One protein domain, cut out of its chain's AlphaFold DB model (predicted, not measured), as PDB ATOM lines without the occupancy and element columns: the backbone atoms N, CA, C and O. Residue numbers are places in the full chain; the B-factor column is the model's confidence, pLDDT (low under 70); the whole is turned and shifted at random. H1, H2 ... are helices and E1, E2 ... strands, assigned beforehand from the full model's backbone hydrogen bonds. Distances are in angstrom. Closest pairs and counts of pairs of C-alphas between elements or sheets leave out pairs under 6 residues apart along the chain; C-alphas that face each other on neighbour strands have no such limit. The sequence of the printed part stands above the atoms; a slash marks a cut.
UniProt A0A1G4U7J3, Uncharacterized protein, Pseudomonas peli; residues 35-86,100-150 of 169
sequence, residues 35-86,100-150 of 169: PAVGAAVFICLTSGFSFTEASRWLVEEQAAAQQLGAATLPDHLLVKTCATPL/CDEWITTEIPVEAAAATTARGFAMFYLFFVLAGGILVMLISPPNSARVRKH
ATOM      1  N   PRO A  35      -5.298 -48.182  26.544       82.19
ATOM      2  CA  PRO A  35      -5.795 -46.933  25.974       82.19
ATOM      3  C   PRO A  35      -5.116 -45.691  26.560       82.19
ATOM      4  O   PRO A  35      -4.783 -44.778  25.807       82.19
ATOM      5  N   ALA A  36      -4.843 -45.660  27.870       80.56
ATOM      6  CA  ALA A  36      -4.159 -44.531  28.505       80.56
ATOM      7  C   ALA A  36      -2.716 -44.362  28.000       80.56
ATOM      8  O   ALA A  36      -2.299 -43.257  27.653       80.56
ATOM      9  N   VAL A  37      -1.962 -45.462  27.901       84.12
ATOM     10  CA  VAL A  37      -0.609 -45.446  27.324       84.12
ATOM     11  C   VAL A  37      -0.661 -45.091  25.838       84.12
ATOM     12  O   VAL A  37       0.160 -44.308  25.370       84.12
ATOM     13  N   GLY A  38      -1.644 -45.612  25.105       80.75
ATOM     14  CA  GLY A  38      -1.880 -45.289  23.701       80.75
ATOM     15  C   GLY A  38      -2.098 -43.799  23.461       80.75
ATOM     16  O   GLY A  38      -1.461 -43.218  22.585       80.75
ATOM     17  N   ALA A  39      -2.931 -43.164  24.286       78.44
ATOM     18  CA  ALA A  39      -3.148 -41.723  24.253       78.44
ATOM     19  C   ALA A  39      -1.861 -40.940  24.567       78.44
ATOM     20  O   ALA A  39      -1.537 -39.990  23.860       78.44
ATOM     21  N   ALA A  40      -1.086 -41.362  25.570       79.44
ATOM     22  CA  ALA A  40       0.185 -40.719  25.900       79.44
ATOM     23  C   ALA A  40       1.204 -40.817  24.752       79.44
ATOM     24  O   ALA A  40       1.849 -39.830  24.407       79.44
ATOM     25  N   VAL A  41       1.319 -41.988  24.118       80.69
ATOM     26  CA  VAL A  41       2.187 -42.186  22.947       80.69
ATOM     27  C   VAL A  41       1.707 -41.349  21.767       80.69
ATOM     28  O   VAL A  41       2.533 -40.744  21.092       80.69
ATOM     29  N   PHE A  42       0.395 -41.272  21.535       79.19
ATOM     30  CA  PHE A  42      -0.172 -40.425  20.491       79.19
ATOM     31  C   PHE A  42       0.207 -38.955  20.698       79.19
ATOM     32  O   PHE A  42       0.731 -38.345  19.773       79.19
ATOM     33  N   ILE A  43       0.056 -38.430  21.919       74.88
ATOM     34  CA  ILE A  43       0.460 -37.059  22.264       74.88
ATOM     35  C   ILE A  43       1.960 -36.849  22.017       74.88
ATOM     36  O   ILE A  43       2.348 -35.864  21.389       74.88
ATOM     37  N   CYS A  44       2.805 -37.790  22.450       74.88
ATOM     38  CA  CYS A  44       4.246 -37.724  22.209       74.88
ATOM     39  C   CYS A  44       4.593 -37.740  20.716       74.88
ATOM     40  O   CYS A  44       5.499 -37.028  20.295       74.88
ATOM     41  N   LEU A  45       3.895 -38.536  19.902       77.56
ATOM     42  CA  LEU A  45       4.115 -38.574  18.456       77.56
ATOM     43  C   LEU A  45       3.698 -37.259  17.797       77.56
ATOM     44  O   LEU A  45       4.434 -36.744  16.958       77.56
ATOM     45  N   THR A  46       2.560 -36.692  18.202       72.31
ATOM     46  CA  THR A  46       2.093 -35.401  17.682       72.31
ATOM     47  C   THR A  46       2.977 -34.232  18.108       72.31
ATOM     48  O   THR A  46       3.030 -33.239  17.396       72.31
ATOM     49  N   SER A  47       3.709 -34.354  19.221       68.62
ATOM     50  CA  SER A  47       4.640 -33.331  19.718       68.62
ATOM     51  C   SER A  47       6.110 -33.575  19.350       68.62
ATOM     52  O   SER A  47       7.004 -32.966  19.941       68.62
ATOM     53  N   GLY A  48       6.401 -34.527  18.454       72.88
ATOM     54  CA  GLY A  48       7.778 -34.849  18.060       72.88
ATOM     55  C   GLY A  48       8.663 -35.346  19.212       72.88
ATOM     56  O   GLY A  48       9.869 -35.110  19.208       72.88
ATOM     57  N   PHE A  49       8.076 -36.003  20.218       73.12
ATOM     58  CA  PHE A  49       8.709 -36.436  21.472       73.12
ATOM     59  C   PHE A  49       9.296 -35.297  22.322       73.12
ATOM     60  O   PHE A  49      10.068 -35.541  23.252       73.12
ATOM     61  N   SER A  50       8.904 -34.050  22.056       74.12
ATOM     62  CA  SER A  50       9.278 -32.899  22.867       74.12
ATOM     63  C   SER A  50       8.220 -32.651  23.940       74.12
ATOM     64  O   SER A  50       7.060 -32.357  23.641       74.12
ATOM     65  N   PHE A  51       8.621 -32.740  25.213       64.38
ATOM     66  CA  PHE A  51       7.762 -32.357  26.341       64.38
ATOM     67  C   PHE A  51       7.375 -30.877  26.282       64.38
ATOM     68  O   PHE A  51       6.261 -30.511  26.649       64.38
ATOM     69  N   THR A  52       8.272 -30.032  25.775       65.56
ATOM     70  CA  THR A  52       8.052 -28.591  25.651       65.56
ATOM     71  C   THR A  52       6.998 -28.287  24.588       65.56
ATOM     72  O   THR A  52       6.105 -27.480  24.834       65.56
ATOM     73  N   GLU A  53       7.025 -28.982  23.446       64.25
ATOM     74  CA  GLU A  53       5.973 -28.837  22.432       64.25
ATOM     75  C   GLU A  53       4.650 -29.453  22.877       64.25
ATOM     76  O   GLU A  53       3.610 -28.844  22.658       64.25
ATOM     77  N   ALA A  54       4.672 -30.593  23.577       60.16
ATOM     78  CA  ALA A  54       3.456 -31.177  24.144       60.16
ATOM     79  C   ALA A  54       2.787 -30.211  25.133       60.16
ATOM     80  O   ALA A  54       1.577 -30.008  25.075       60.16
ATOM     81  N   SER A  55       3.574 -29.572  26.009       60.22
ATOM     82  CA  SER A  55       3.059 -28.563  26.940       60.22
ATOM     83  C   SER A  55       2.542 -27.320  26.224       60.22
ATOM     84  O   SER A  55       1.514 -26.785  26.618       60.22
ATOM     85  N   ARG A  56       3.207 -26.885  25.148       67.12
ATOM     86  CA  ARG A  56       2.769 -25.735  24.358       67.12
ATOM     87  C   ARG A  56       1.460 -26.031  23.636       67.12
ATOM     88  O   ARG A  56       0.550 -25.222  23.719       67.12
ATOM     89  N   TRP A  57       1.346 -27.203  23.018       65.88
ATOM     90  CA  TRP A  57       0.119 -27.663  22.377       65.88
ATOM     91  C   TRP A  57      -1.032 -27.780  23.383       65.88
ATOM     92  O   TRP A  57      -2.108 -27.250  23.146       65.88
ATOM     93  N   LEU A  58      -0.787 -28.375  24.556       64.56
ATOM     94  CA  LEU A  58      -1.775 -28.447  25.640       64.56
ATOM     95  C   LEU A  58      -2.219 -27.065  26.123       64.56
ATOM     96  O   LEU A  58      -3.403 -26.866  26.365       64.56
ATOM     97  N   VAL A  59      -1.294 -26.116  26.272       67.94
ATOM     98  CA  VAL A  59      -1.608 -24.744  26.698       67.94
ATOM     99  C   VAL A  59      -2.346 -23.978  25.602       67.94
ATOM    100  O   VAL A  59      -3.279 -23.245  25.912       67.94
ATOM    101  N   GLU A  60      -1.980 -24.154  24.333       68.12
ATOM    102  CA  GLU A  60      -2.679 -23.552  23.193       68.12
ATOM    103  C   GLU A  60      -4.105 -24.108  23.059       68.12
ATOM    104  O   GLU A  60      -5.043 -23.330  22.880       68.12
ATOM    105  N   GLU A  61      -4.298 -25.416  23.243       66.81
ATOM    106  CA  GLU A  61      -5.624 -26.045  23.266       66.81
ATOM    107  C   GLU A  61      -6.430 -25.666  24.511       66.81
ATOM    108  O   GLU A  61      -7.634 -25.439  24.427       66.81
ATOM    109  N   GLN A  62      -5.794 -25.518  25.675       61.75
ATOM    110  CA  GLN A  62      -6.460 -24.993  26.869       61.75
ATOM    111  C   GLN A  62      -6.860 -23.529  26.699       61.75
ATOM    112  O   GLN A  62      -7.949 -23.151  27.119       61.75
ATOM    113  N   ALA A  63      -6.026 -22.709  26.060       62.03
ATOM    114  CA  ALA A  63      -6.357 -21.327  25.742       62.03
ATOM    115  C   ALA A  63      -7.502 -21.249  24.717       62.03
ATOM    116  O   ALA A  63      -8.397 -20.420  24.867       62.03
ATOM    117  N   ALA A  64      -7.530 -22.143  23.723       61.91
ATOM    118  CA  ALA A  64      -8.651 -22.280  22.793       61.91
ATOM    119  C   ALA A  64      -9.931 -22.747  23.511       61.91
ATOM    120  O   ALA A  64     -10.997 -22.171  23.314       61.91
ATOM    121  N   ALA A  65      -9.825 -23.710  24.428       59.22
ATOM    122  CA  ALA A  65     -10.934 -24.146  25.272       59.22
ATOM    123  C   ALA A  65     -11.404 -23.046  26.247       59.22
ATOM    124  O   ALA A  65     -12.572 -22.977  26.607       59.22
ATOM    125  N   GLN A  66     -10.538 -22.123  26.660       56.47
ATOM    126  CA  GLN A  66     -10.948 -20.965  27.459       56.47
ATOM    127  C   GLN A  66     -11.740 -19.929  26.647       56.47
ATOM    128  O   GLN A  66     -12.503 -19.160  27.232       56.47
ATOM    129  N   GLN A  67     -11.646 -19.940  25.313       57.56
ATOM    130  CA  GLN A  67     -12.508 -19.128  24.446       57.56
ATOM    131  C   GLN A  67     -13.949 -19.663  24.354       57.56
ATOM    132  O   GLN A  67     -14.811 -18.963  23.833       57.56
ATOM    133  N   LEU A  68     -14.261 -20.838  24.920       53.69
ATOM    134  CA  LEU A  68     -15.629 -21.385  24.968       53.69
ATOM    135  C   LEU A  68     -16.607 -20.479  25.750       53.69
ATOM    136  O   LEU A  68     -17.806 -20.538  25.517       53.69
ATOM    137  N   GLY A  69     -16.111 -19.600  26.633       53.19
ATOM    138  CA  GLY A  69     -16.922 -18.584  27.322       53.19
ATOM    139  C   GLY A  69     -17.144 -17.284  26.536       53.19
ATOM    140  O   GLY A  69     -17.836 -16.398  27.027       53.19
ATOM    141  N   ALA A  70     -16.542 -17.145  25.351       62.38
ATOM    142  CA  ALA A  70     -16.645 -15.959  24.497       62.38
ATOM    143  C   ALA A  70     -17.636 -16.134  23.331       62.38
ATOM    144  O   ALA A  70     -17.763 -15.229  22.507       62.38
ATOM    145  N   ALA A  71     -18.311 -17.288  23.242       65.25
ATOM    146  CA  ALA A  71     -19.349 -17.518  22.245       65.25
ATOM    147  C   ALA A  71     -20.507 -16.532  22.452       65.25
ATOM    148  O   ALA A  71     -20.952 -16.299  23.579       65.25
ATOM    149  N   THR A  72     -20.985 -15.935  21.362       71.31
ATOM    150  CA  THR A  72     -22.085 -14.965  21.418       71.31
ATOM    151  C   THR A  72     -23.432 -15.635  21.672       71.31
ATOM    152  O   THR A  72     -24.298 -15.033  22.308       71.31
ATOM    153  N   LEU A  73     -23.599 -16.887  21.231       71.44
ATOM    154  CA  LEU A  73     -24.783 -17.699  21.502       71.44
ATOM    155  C   LEU A  73     -24.585 -18.670  22.683       71.44
ATOM    156  O   LEU A  73     -23.522 -19.282  22.811       71.44
ATOM    157  N   PRO A  74     -25.625 -18.883  23.517       71.00
ATOM    158  CA  PRO A  74     -25.631 -19.972  24.489       71.00
ATOM    159  C   PRO A  74     -25.553 -21.333  23.773       71.00
ATOM    160  O   PRO A  74     -26.013 -21.478  22.638       71.00
ATOM    161  N   ASP A  75     -24.944 -22.323  24.427       72.25
ATOM    162  CA  ASP A  75     -24.744 -23.691  23.916       72.25
ATOM    163  C   ASP A  75     -23.952 -23.801  22.597       72.25
ATOM    164  O   ASP A  75     -24.035 -24.809  21.888       72.25
ATOM    165  N   HIS A  76     -23.142 -22.789  22.273       71.31
ATOM    166  CA  HIS A  76     -22.225 -22.793  21.133       71.31
ATOM    167  C   HIS A  76     -20.769 -22.731  21.591       71.31
ATOM    168  O   HIS A  76     -20.428 -22.143  22.614       71.31
ATOM    169  N   LEU A  77     -19.901 -23.368  20.814       70.19
ATOM    170  CA  LEU A  77     -18.463 -23.394  21.009       70.19
ATOM    171  C   LEU A  77     -17.793 -22.674  19.847       70.19
ATOM    172  O   LEU A  77     -18.125 -22.909  18.684       70.19
ATOM    173  N   LEU A  78     -16.821 -21.825  20.162       72.06
ATOM    174  CA  LEU A  78     -15.923 -21.255  19.166       72.06
ATOM    175  C   LEU A  78     -14.894 -22.321  18.784       72.06
ATOM    176  O   LEU A  78     -14.019 -22.668  19.572       72.06
ATOM    177  N   VAL A  79     -15.020 -22.857  17.574       70.12
ATOM    178  CA  VAL A  79     -14.114 -23.874  17.034       70.12
ATOM    179  C   VAL A  79     -13.298 -23.255  15.909       70.12
ATOM    180  O   VAL A  79     -13.845 -22.600  15.019       70.12
ATOM    181  N   LYS A  80     -11.981 -23.477  15.930       71.06
ATOM    182  CA  LYS A  80     -11.113 -23.138  14.802       71.06
ATOM    183  C   LYS A  80     -11.334 -24.151  13.685       71.06
ATOM    184  O   LYS A  80     -11.016 -25.328  13.838       71.06
ATOM    185  N   THR A  81     -11.878 -23.692  12.568       70.62
ATOM    186  CA  THR A  81     -12.083 -24.485  11.358       70.62
ATOM    187  C   THR A  81     -11.272 -23.890  10.214       70.62
ATOM    188  O   THR A  81     -10.888 -22.719  10.227       70.62
ATOM    189  N   CYS A  82     -10.941 -24.712   9.228       71.12
ATOM    190  CA  CYS A  82     -10.230 -24.232   8.053       71.12
ATOM    191  C   CYS A  82     -11.198 -23.513   7.116       71.12
ATOM    192  O   CYS A  82     -12.271 -24.035   6.822       71.12
ATOM    193  N   ALA A  83     -10.804 -22.339   6.619       67.69
ATOM    194  CA  ALA A  83     -11.633 -21.545   5.709       67.69
ATOM    195  C   ALA A  83     -11.863 -22.250   4.360       67.69
ATOM    196  O   ALA A  83     -12.874 -22.033   3.694       67.69
ATOM    197  N   THR A  84     -10.931 -23.117   3.957       60.75
ATOM    198  CA  THR A  84     -11.018 -23.943   2.751       60.75
ATOM    199  C   THR A  84     -11.454 -25.370   3.111       60.75
ATOM    200  O   THR A  84     -10.810 -26.008   3.949       60.75
ATOM    201  N   PRO A  85     -12.528 -25.916   2.501       56.56
ATOM    202  CA  PRO A  85     -12.943 -27.289   2.765       56.56
ATOM    203  C   PRO A  85     -11.866 -28.271   2.286       56.56
ATOM    204  O   PRO A  85     -11.287 -28.085   1.211       56.56
ATOM    205  N   LEU A  86     -11.616 -29.337   3.062       54.81
ATOM    206  CA  LEU A  86     -10.761 -30.441   2.621       54.81
ATOM    207  C   LEU A  86     -11.301 -30.969   1.285       54.81
ATOM    208  O   LEU A  86     -12.442 -31.421   1.197       54.81
ATOM    209  N   CYS A 100      -3.781 -26.176   6.991       61.12
ATOM    210  CA  CYS A 100      -4.727 -25.172   6.530       61.12
ATOM    211  C   CYS A 100      -4.038 -23.817   6.424       61.12
ATOM    212  O   CYS A 100      -3.484 -23.325   7.408       61.12
ATOM    213  N   ASP A 101      -4.092 -23.233   5.227       61.34
ATOM    214  CA  ASP A 101      -3.497 -21.928   4.934       61.34
ATOM    215  C   ASP A 101      -4.246 -20.786   5.646       61.34
ATOM    216  O   ASP A 101      -3.642 -19.774   5.995       61.34
ATOM    217  N   GLU A 102      -5.547 -20.960   5.910       68.94
ATOM    218  CA  GLU A 102      -6.383 -19.956   6.568       68.94
ATOM    219  C   GLU A 102      -7.311 -20.599   7.607       68.94
ATOM    220  O   GLU A 102      -8.083 -21.518   7.312       68.94
ATOM    221  N   TRP A 103      -7.215 -20.101   8.840       68.62
ATOM    222  CA  TRP A 103      -8.016 -20.537   9.979       68.62
ATOM    223  C   TRP A 103      -9.067 -19.482  10.296       68.62
ATOM    224  O   TRP A 103      -8.734 -18.317  10.510       68.62
ATOM    225  N   ILE A 104     -10.323 -19.907  10.377       73.69
ATOM    226  CA  ILE A 104     -11.441 -19.080  10.822       73.69
ATOM    227  C   ILE A 104     -12.006 -19.642  12.121       73.69
ATOM    228  O   ILE A 104     -11.972 -20.845  12.371       73.69
ATOM    229  N   THR A 105     -12.530 -18.764  12.967       74.62
ATOM    230  CA  THR A 105     -13.242 -19.181  14.174       74.62
ATOM    231  C   THR A 105     -14.729 -19.181  13.867       74.62
ATOM    232  O   THR A 105     -15.296 -18.145  13.525       74.62
ATOM    233  N   THR A 106     -15.356 -20.347  13.966       76.25
ATOM    234  CA  THR A 106     -16.784 -20.541  13.691       76.25
ATOM    235  C   THR A 106     -17.495 -20.983  14.958       76.25
ATOM    236  O   THR A 106     -16.983 -21.839  15.680       76.25
ATOM    237  N   GLU A 107     -18.676 -20.429  15.216       78.94
ATOM    238  CA  GLU A 107     -19.539 -20.898  16.299       78.94
ATOM    239  C   GLU A 107     -20.280 -22.162  15.858       78.94
ATOM    240  O   GLU A 107     -20.977 -22.173  14.843       78.94
ATOM    241  N   ILE A 108     -20.108 -23.243  16.615       75.06
ATOM    242  CA  ILE A 108     -20.718 -24.547  16.350       75.06
ATOM    243  C   ILE A 108     -21.495 -24.964  17.601       75.06
ATOM    244  O   ILE A 108     -20.958 -24.830  18.701       75.06
ATOM    245  N   PRO A 109     -22.725 -25.493  17.483       79.81
ATOM    246  CA  PRO A 109     -23.461 -25.971  18.645       79.81
ATOM    247  C   PRO A 109     -22.693 -27.094  19.352       79.81
ATOM    248  O   PRO A 109     -22.149 -27.997  18.703       79.81
ATOM    249  N   VAL A 110     -22.678 -27.054  20.689       74.56
ATOM    250  CA  VAL A 110     -21.983 -28.027  21.552       74.56
ATOM    251  C   VAL A 110     -22.357 -29.458  21.176       74.56
ATOM    252  O   VAL A 110     -21.491 -30.324  21.131       74.56
ATOM    253  N   GLU A 111     -23.626 -29.713  20.853       76.81
ATOM    254  CA  GLU A 111     -24.118 -31.042  20.479       76.81
ATOM    255  C   GLU A 111     -23.484 -31.570  19.184       76.81
ATOM    256  O   GLU A 111     -23.111 -32.743  19.105       76.81
ATOM    257  N   ALA A 112     -23.301 -30.709  18.178       74.88
ATOM    258  CA  ALA A 112     -22.676 -31.096  16.915       74.88
ATOM    259  C   ALA A 112     -21.168 -31.329  17.081       74.88
ATOM    260  O   ALA A 112     -20.614 -32.284  16.522       74.88
ATOM    261  N   ALA A 113     -20.509 -30.498  17.892       69.25
ATOM    262  CA  ALA A 113     -19.119 -30.715  18.270       69.25
ATOM    263  C   ALA A 113     -18.982 -32.041  19.033       69.25
ATOM    264  O   ALA A 113     -18.256 -32.929  18.602       69.25
ATOM    265  N   ALA A 114     -19.770 -32.249  20.088       68.06
ATOM    266  CA  ALA A 114     -19.744 -33.469  20.886       68.06
ATOM    267  C   ALA A 114     -19.972 -34.729  20.040       68.06
ATOM    268  O   ALA A 114     -19.243 -35.704  20.205       68.06
ATOM    269  N   ALA A 115     -20.918 -34.720  19.095       73.12
ATOM    270  CA  ALA A 115     -21.190 -35.873  18.237       73.12
ATOM    271  C   ALA A 115     -19.994 -36.259  17.349       73.12
ATOM    272  O   ALA A 115     -19.728 -37.447  17.135       73.12
ATOM    273  N   THR A 116     -19.254 -35.271  16.843       69.81
ATOM    274  CA  THR A 116     -18.094 -35.507  15.975       69.81
ATOM    275  C   THR A 116     -16.867 -35.932  16.778       69.81
ATOM    276  O   THR A 116     -16.256 -36.959  16.461       69.81
ATOM    277  N   THR A 117     -16.552 -35.240  17.876       68.44
ATOM    278  CA  THR A 117     -15.394 -35.573  18.718       68.44
ATOM    279  C   THR A 117     -15.599 -36.880  19.476       68.44
ATOM    280  O   THR A 117     -14.686 -37.704  19.523       68.44
ATOM    281  N   ALA A 118     -16.797 -37.134  20.018       69.81
ATOM    282  CA  ALA A 118     -17.083 -38.369  20.751       69.81
ATOM    283  C   ALA A 118     -16.955 -39.601  19.855       69.81
ATOM    284  O   ALA A 118     -16.421 -40.620  20.288       69.81
ATOM    285  N   ARG A 119     -17.378 -39.510  18.586       74.50
ATOM    286  CA  ARG A 119     -17.213 -40.608  17.626       74.50
ATOM    287  C   ARG A 119     -15.737 -40.881  17.331       74.50
ATOM    288  O   ARG A 119     -15.343 -42.044  17.285       74.50
ATOM    289  N   GLY A 120     -14.924 -39.834  17.182       75.69
ATOM    290  CA  GLY A 120     -13.473 -39.956  17.021       75.69
ATOM    291  C   GLY A 120     -12.803 -40.616  18.230       75.69
ATOM    292  O   GLY A 120     -12.098 -41.615  18.077       75.69
ATOM    293  N   PHE A 121     -13.093 -40.127  19.439       74.69
ATOM    294  CA  PHE A 121     -12.571 -40.699  20.684       74.69
ATOM    295  C   PHE A 121     -13.024 -42.145  20.907       74.69
ATOM    296  O   PHE A 121     -12.214 -42.978  21.310       74.69
ATOM    297  N   ALA A 122     -14.280 -42.473  20.597       76.88
ATOM    298  CA  ALA A 122     -14.796 -43.836  20.710       76.88
ATOM    299  C   ALA A 122     -14.073 -44.803  19.761       76.88
ATOM    300  O   ALA A 122     -13.695 -45.899  20.173       76.88
ATOM    301  N   MET A 123     -13.830 -44.393  18.512       80.44
ATOM    302  CA  MET A 123     -13.077 -45.195  17.540       80.44
ATOM    303  C   MET A 123     -11.618 -45.383  17.970       80.44
ATOM    304  O   MET A 123     -11.099 -46.496  17.895       80.44
ATOM    305  N   PHE A 124     -10.973 -44.325  18.470       80.25
ATOM    306  CA  PHE A 124      -9.610 -44.388  19.002       80.25
ATOM    307  C   PHE A 124      -9.524 -45.349  20.194       80.25
ATOM    308  O   PHE A 124      -8.691 -46.253  20.211       80.25
ATOM    309  N   TYR A 125     -10.436 -45.222  21.156       80.25
ATOM    310  CA  TYR A 125     -10.519 -46.116  22.307       80.25
ATOM    311  C   TYR A 125     -10.733 -47.578  21.885       80.25
ATOM    312  O   TYR A 125      -9.990 -48.457  22.321       80.25
ATOM    313  N   LEU A 126     -11.690 -47.845  20.988       86.56
ATOM    314  CA  LEU A 126     -11.953 -49.191  20.470       86.56
ATOM    315  C   LEU A 126     -10.727 -49.796  19.784       86.56
ATOM    316  O   LEU A 126     -10.434 -50.972  19.998       86.56
ATOM    317  N   PHE A 127      -9.984 -49.006  19.007       87.12
ATOM    318  CA  PHE A 127      -8.747 -49.461  18.380       87.12
ATOM    319  C   PHE A 127      -7.726 -49.942  19.421       87.12
ATOM    320  O   PHE A 127      -7.209 -51.053  19.296       87.12
ATOM    321  N   PHE A 128      -7.482 -49.166  20.483       85.31
ATOM    322  CA  PHE A 128      -6.551 -49.565  21.545       85.31
ATOM    323  C   PHE A 128      -7.038 -50.760  22.361       85.31
ATOM    324  O   PHE A 128      -6.226 -51.604  22.733       85.31
ATOM    325  N   VAL A 129      -8.345 -50.879  22.601       83.81
ATOM    326  CA  VAL A 129      -8.929 -52.050  23.269       83.81
ATOM    327  C   VAL A 129      -8.741 -53.309  22.420       83.81
ATOM    328  O   VAL A 129      -8.303 -54.337  22.936       83.81
ATOM    329  N   LEU A 130      -9.013 -53.246  21.114       87.31
ATOM    330  CA  LEU A 130      -8.855 -54.394  20.216       87.31
ATOM    331  C   LEU A 130      -7.382 -54.777  20.044       87.31
ATOM    332  O   LEU A 130      -7.022 -55.939  20.233       87.31
ATOM    333  N   ALA A 131      -6.514 -53.806  19.752       85.12
ATOM    334  CA  ALA A 131      -5.078 -54.034  19.615       85.12
ATOM    335  C   ALA A 131      -4.455 -54.527  20.931       85.12
ATOM    336  O   ALA A 131      -3.666 -55.472  20.929       85.12
ATOM    337  N   GLY A 132      -4.855 -53.944  22.064       81.25
ATOM    338  CA  GLY A 132      -4.454 -54.369  23.403       81.25
ATOM    339  C   GLY A 132      -4.915 -55.783  23.735       81.25
ATOM    340  O   GLY A 132      -4.135 -56.569  24.266       81.25
ATOM    341  N   GLY A 133      -6.147 -56.140  23.371       80.31
ATOM    342  CA  GLY A 133      -6.677 -57.494  23.521       80.31
ATOM    343  C   GLY A 133      -5.866 -58.524  22.734       80.31
ATOM    344  O   GLY A 133      -5.471 -59.547  23.293       80.31
ATOM    345  N   ILE A 134      -5.544 -58.223  21.470       83.62
ATOM    346  CA  ILE A 134      -4.678 -59.063  20.626       83.62
ATOM    347  C   ILE A 134      -3.283 -59.189  21.249       83.62
ATOM    348  O   ILE A 134      -2.764 -60.293  21.395       83.62
ATOM    349  N   LEU A 135      -2.687 -58.076  21.677       81.06
ATOM    350  CA  LEU A 135      -1.360 -58.064  22.287       81.06
ATOM    351  C   LEU A 135      -1.321 -58.895  23.579       81.06
ATOM    352  O   LEU A 135      -0.402 -59.685  23.786       81.06
ATOM    353  N   VAL A 136      -2.335 -58.764  24.436       76.50
ATOM    354  CA  VAL A 136      -2.448 -59.534  25.682       76.50
ATOM    355  C   VAL A 136      -2.635 -61.024  25.398       76.50
ATOM    356  O   VAL A 136      -2.014 -61.838  26.084       76.50
ATOM    357  N   MET A 137      -3.413 -61.388  24.374       75.94
ATOM    358  CA  MET A 137      -3.562 -62.773  23.909       75.94
ATOM    359  C   MET A 137      -2.232 -63.366  23.418       75.94
ATOM    360  O   MET A 137      -1.929 -64.517  23.726       75.94
ATOM    361  N   LEU A 138      -1.416 -62.581  22.708       78.25
ATOM    362  CA  LEU A 138      -0.118 -63.018  22.182       78.25
ATOM    363  C   LEU A 138       0.970 -63.112  23.266       78.25
ATOM    364  O   LEU A 138       1.726 -64.080  23.298       78.25
ATOM    365  N   ILE A 139       1.059 -62.128  24.165       75.94
ATOM    366  CA  ILE A 139       2.116 -62.052  25.195       75.94
ATOM    367  C   ILE A 139       1.803 -62.944  26.400       75.94
ATOM    368  O   ILE A 139       2.700 -63.429  27.093       75.94
ATOM    369  N   SER A 140       0.528 -63.129  26.722       64.38
ATOM    370  CA  SER A 140       0.094 -63.929  27.865       64.38
ATOM    371  C   SER A 140      -1.055 -64.844  27.465       64.38
ATOM    372  O   SER A 140      -2.187 -64.630  27.911       64.38
ATOM    373  N   PRO A 141      -0.763 -65.898  26.679       63.81
ATOM    374  CA  PRO A 141      -1.745 -66.932  26.421       63.81
ATOM    375  C   PRO A 141      -2.234 -67.511  27.757       63.81
ATOM    376  O   PRO A 141      -1.442 -67.621  28.707       63.81
ATOM    377  N   PRO A 142      -3.525 -67.872  27.865       61.31
ATOM    378  CA  PRO A 142      -4.096 -68.462  29.069       61.31
ATOM    379  C   PRO A 142      -3.423 -69.812  29.348       61.31
ATOM    380  O   PRO A 142      -3.833 -70.858  28.859       61.31
ATOM    381  N   ASN A 143      -2.333 -69.784  30.113       65.06
ATOM    382  CA  ASN A 143      -1.556 -70.965  30.453       65.06
ATOM    383  C   ASN A 143      -2.015 -71.498  31.815       65.06
ATOM    384  O   ASN A 143      -1.905 -70.813  32.840       65.06
ATOM    385  N   SER A 144      -2.479 -72.747  31.834       60.88
ATOM    386  CA  SER A 144      -2.901 -73.474  33.038       60.88
ATOM    387  C   SER A 144      -1.814 -73.505  34.122       60.88
ATOM    388  O   SER A 144      -2.119 -73.463  35.315       60.88
ATOM    389  N   ALA A 145      -0.535 -73.461  33.737       64.25
ATOM    390  CA  ALA A 145       0.587 -73.390  34.668       64.25
ATOM    391  C   ALA A 145       0.618 -72.085  35.488       64.25
ATOM    392  O   ALA A 145       1.014 -72.100  36.655       64.25
ATOM    393  N   ARG A 146       0.185 -70.949  34.919       65.88
ATOM    394  CA  ARG A 146       0.112 -69.661  35.638       65.88
ATOM    395  C   ARG A 146      -1.045 -69.642  36.629       65.88
ATOM    396  O   ARG A 146      -0.848 -69.224  37.768       65.88
ATOM    397  N   VAL A 147      -2.203 -70.164  36.220       65.00
ATOM    398  CA  VAL A 147      -3.371 -70.343  37.098       65.00
ATOM    399  C   VAL A 147      -2.994 -71.213  38.295       65.00
ATOM    400  O   VAL A 147      -3.239 -70.828  39.433       65.00
ATOM    401  N   ARG A 148      -2.294 -72.331  38.061       67.62
ATOM    402  CA  ARG A 148      -1.831 -73.225  39.130       67.62
ATOM    403  C   ARG A 148      -0.852 -72.538  40.086       67.62
ATOM    404  O   ARG A 148      -0.991 -72.688  41.294       67.62
ATOM    405  N   LYS A 149       0.105 -71.750  39.579       73.94
ATOM    406  CA  LYS A 149       1.040 -70.978  40.424       73.94
ATOM    407  C   LYS A 149       0.322 -69.949  41.302       73.94
ATOM    408  O   LYS A 149       0.659 -69.822  42.474       73.94
ATOM    409  N   HIS A 150      -0.658 -69.225  40.763       68.31
ATOM    410  CA  HIS A 150      -1.431 -68.252  41.541       68.31
ATOM    411  C   HIS A 150      -2.401 -68.908  42.524       68.31
ATOM    412  O   HIS A 150      -2.514 -68.425  43.645       68.31
TER     413      HIS A 150
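What this domain is: This is residues 35 to 86 and 100 to 150 of the 169 residues of an uncharacterized protein of Pseudomonas peli (UniProt A0A1G4U7J3). The long helix H3 makes one side of an open triangular frame; H1 and H2 meet at a corner to make the others, and the small ribbon E1 E2 fills the corner between H2 and H3. Residues 133 to 150, the last part of H3 and H4, stick out. The 103 printed residues, mostly helix, run H1 H2 E1 E2 H3 H4, extended, with a radius of gyration of the C-alphas of 20.0 A and spans of 64 by 32 by 27 A.

Where its parts are: H1, residues 35 to 46, begins at C-alpha (-5.795, -46.933, 25.974). H2 is residues 51 to 70, 29.5 A long; E1 76 to 82; E2 103 to 109; H3 110 to 139, 41.9 A long. H4, residues 144 to 150, ends at C-alpha (-1.431, -68.252, 41.541).

How they stand to each other: H1 touches H2 with residues 43 to 46 alone, closest C-alphas Ile 43 and Ala 54, 6.9 A, about perpendicular at 80 degrees. Its residues 35 to 38 alone touch H3, closest C-alphas Pro 35 and Phe 128, 5.2 A. H2 and H3 are apart. E1 and E2 are antiparallel; N 77 and O 108 are within hydrogen-bond range, 2.8 A. In H1, H3 and H4 every O i to N i+4 pair is within range, in H2 13 of 16.

The domain as a whole: Residues 87 to 99 are not printed; C-alphas 86 and 100 are 8.9 A apart. pLDDT is under 70 in 45 residues, among them 51 to 71.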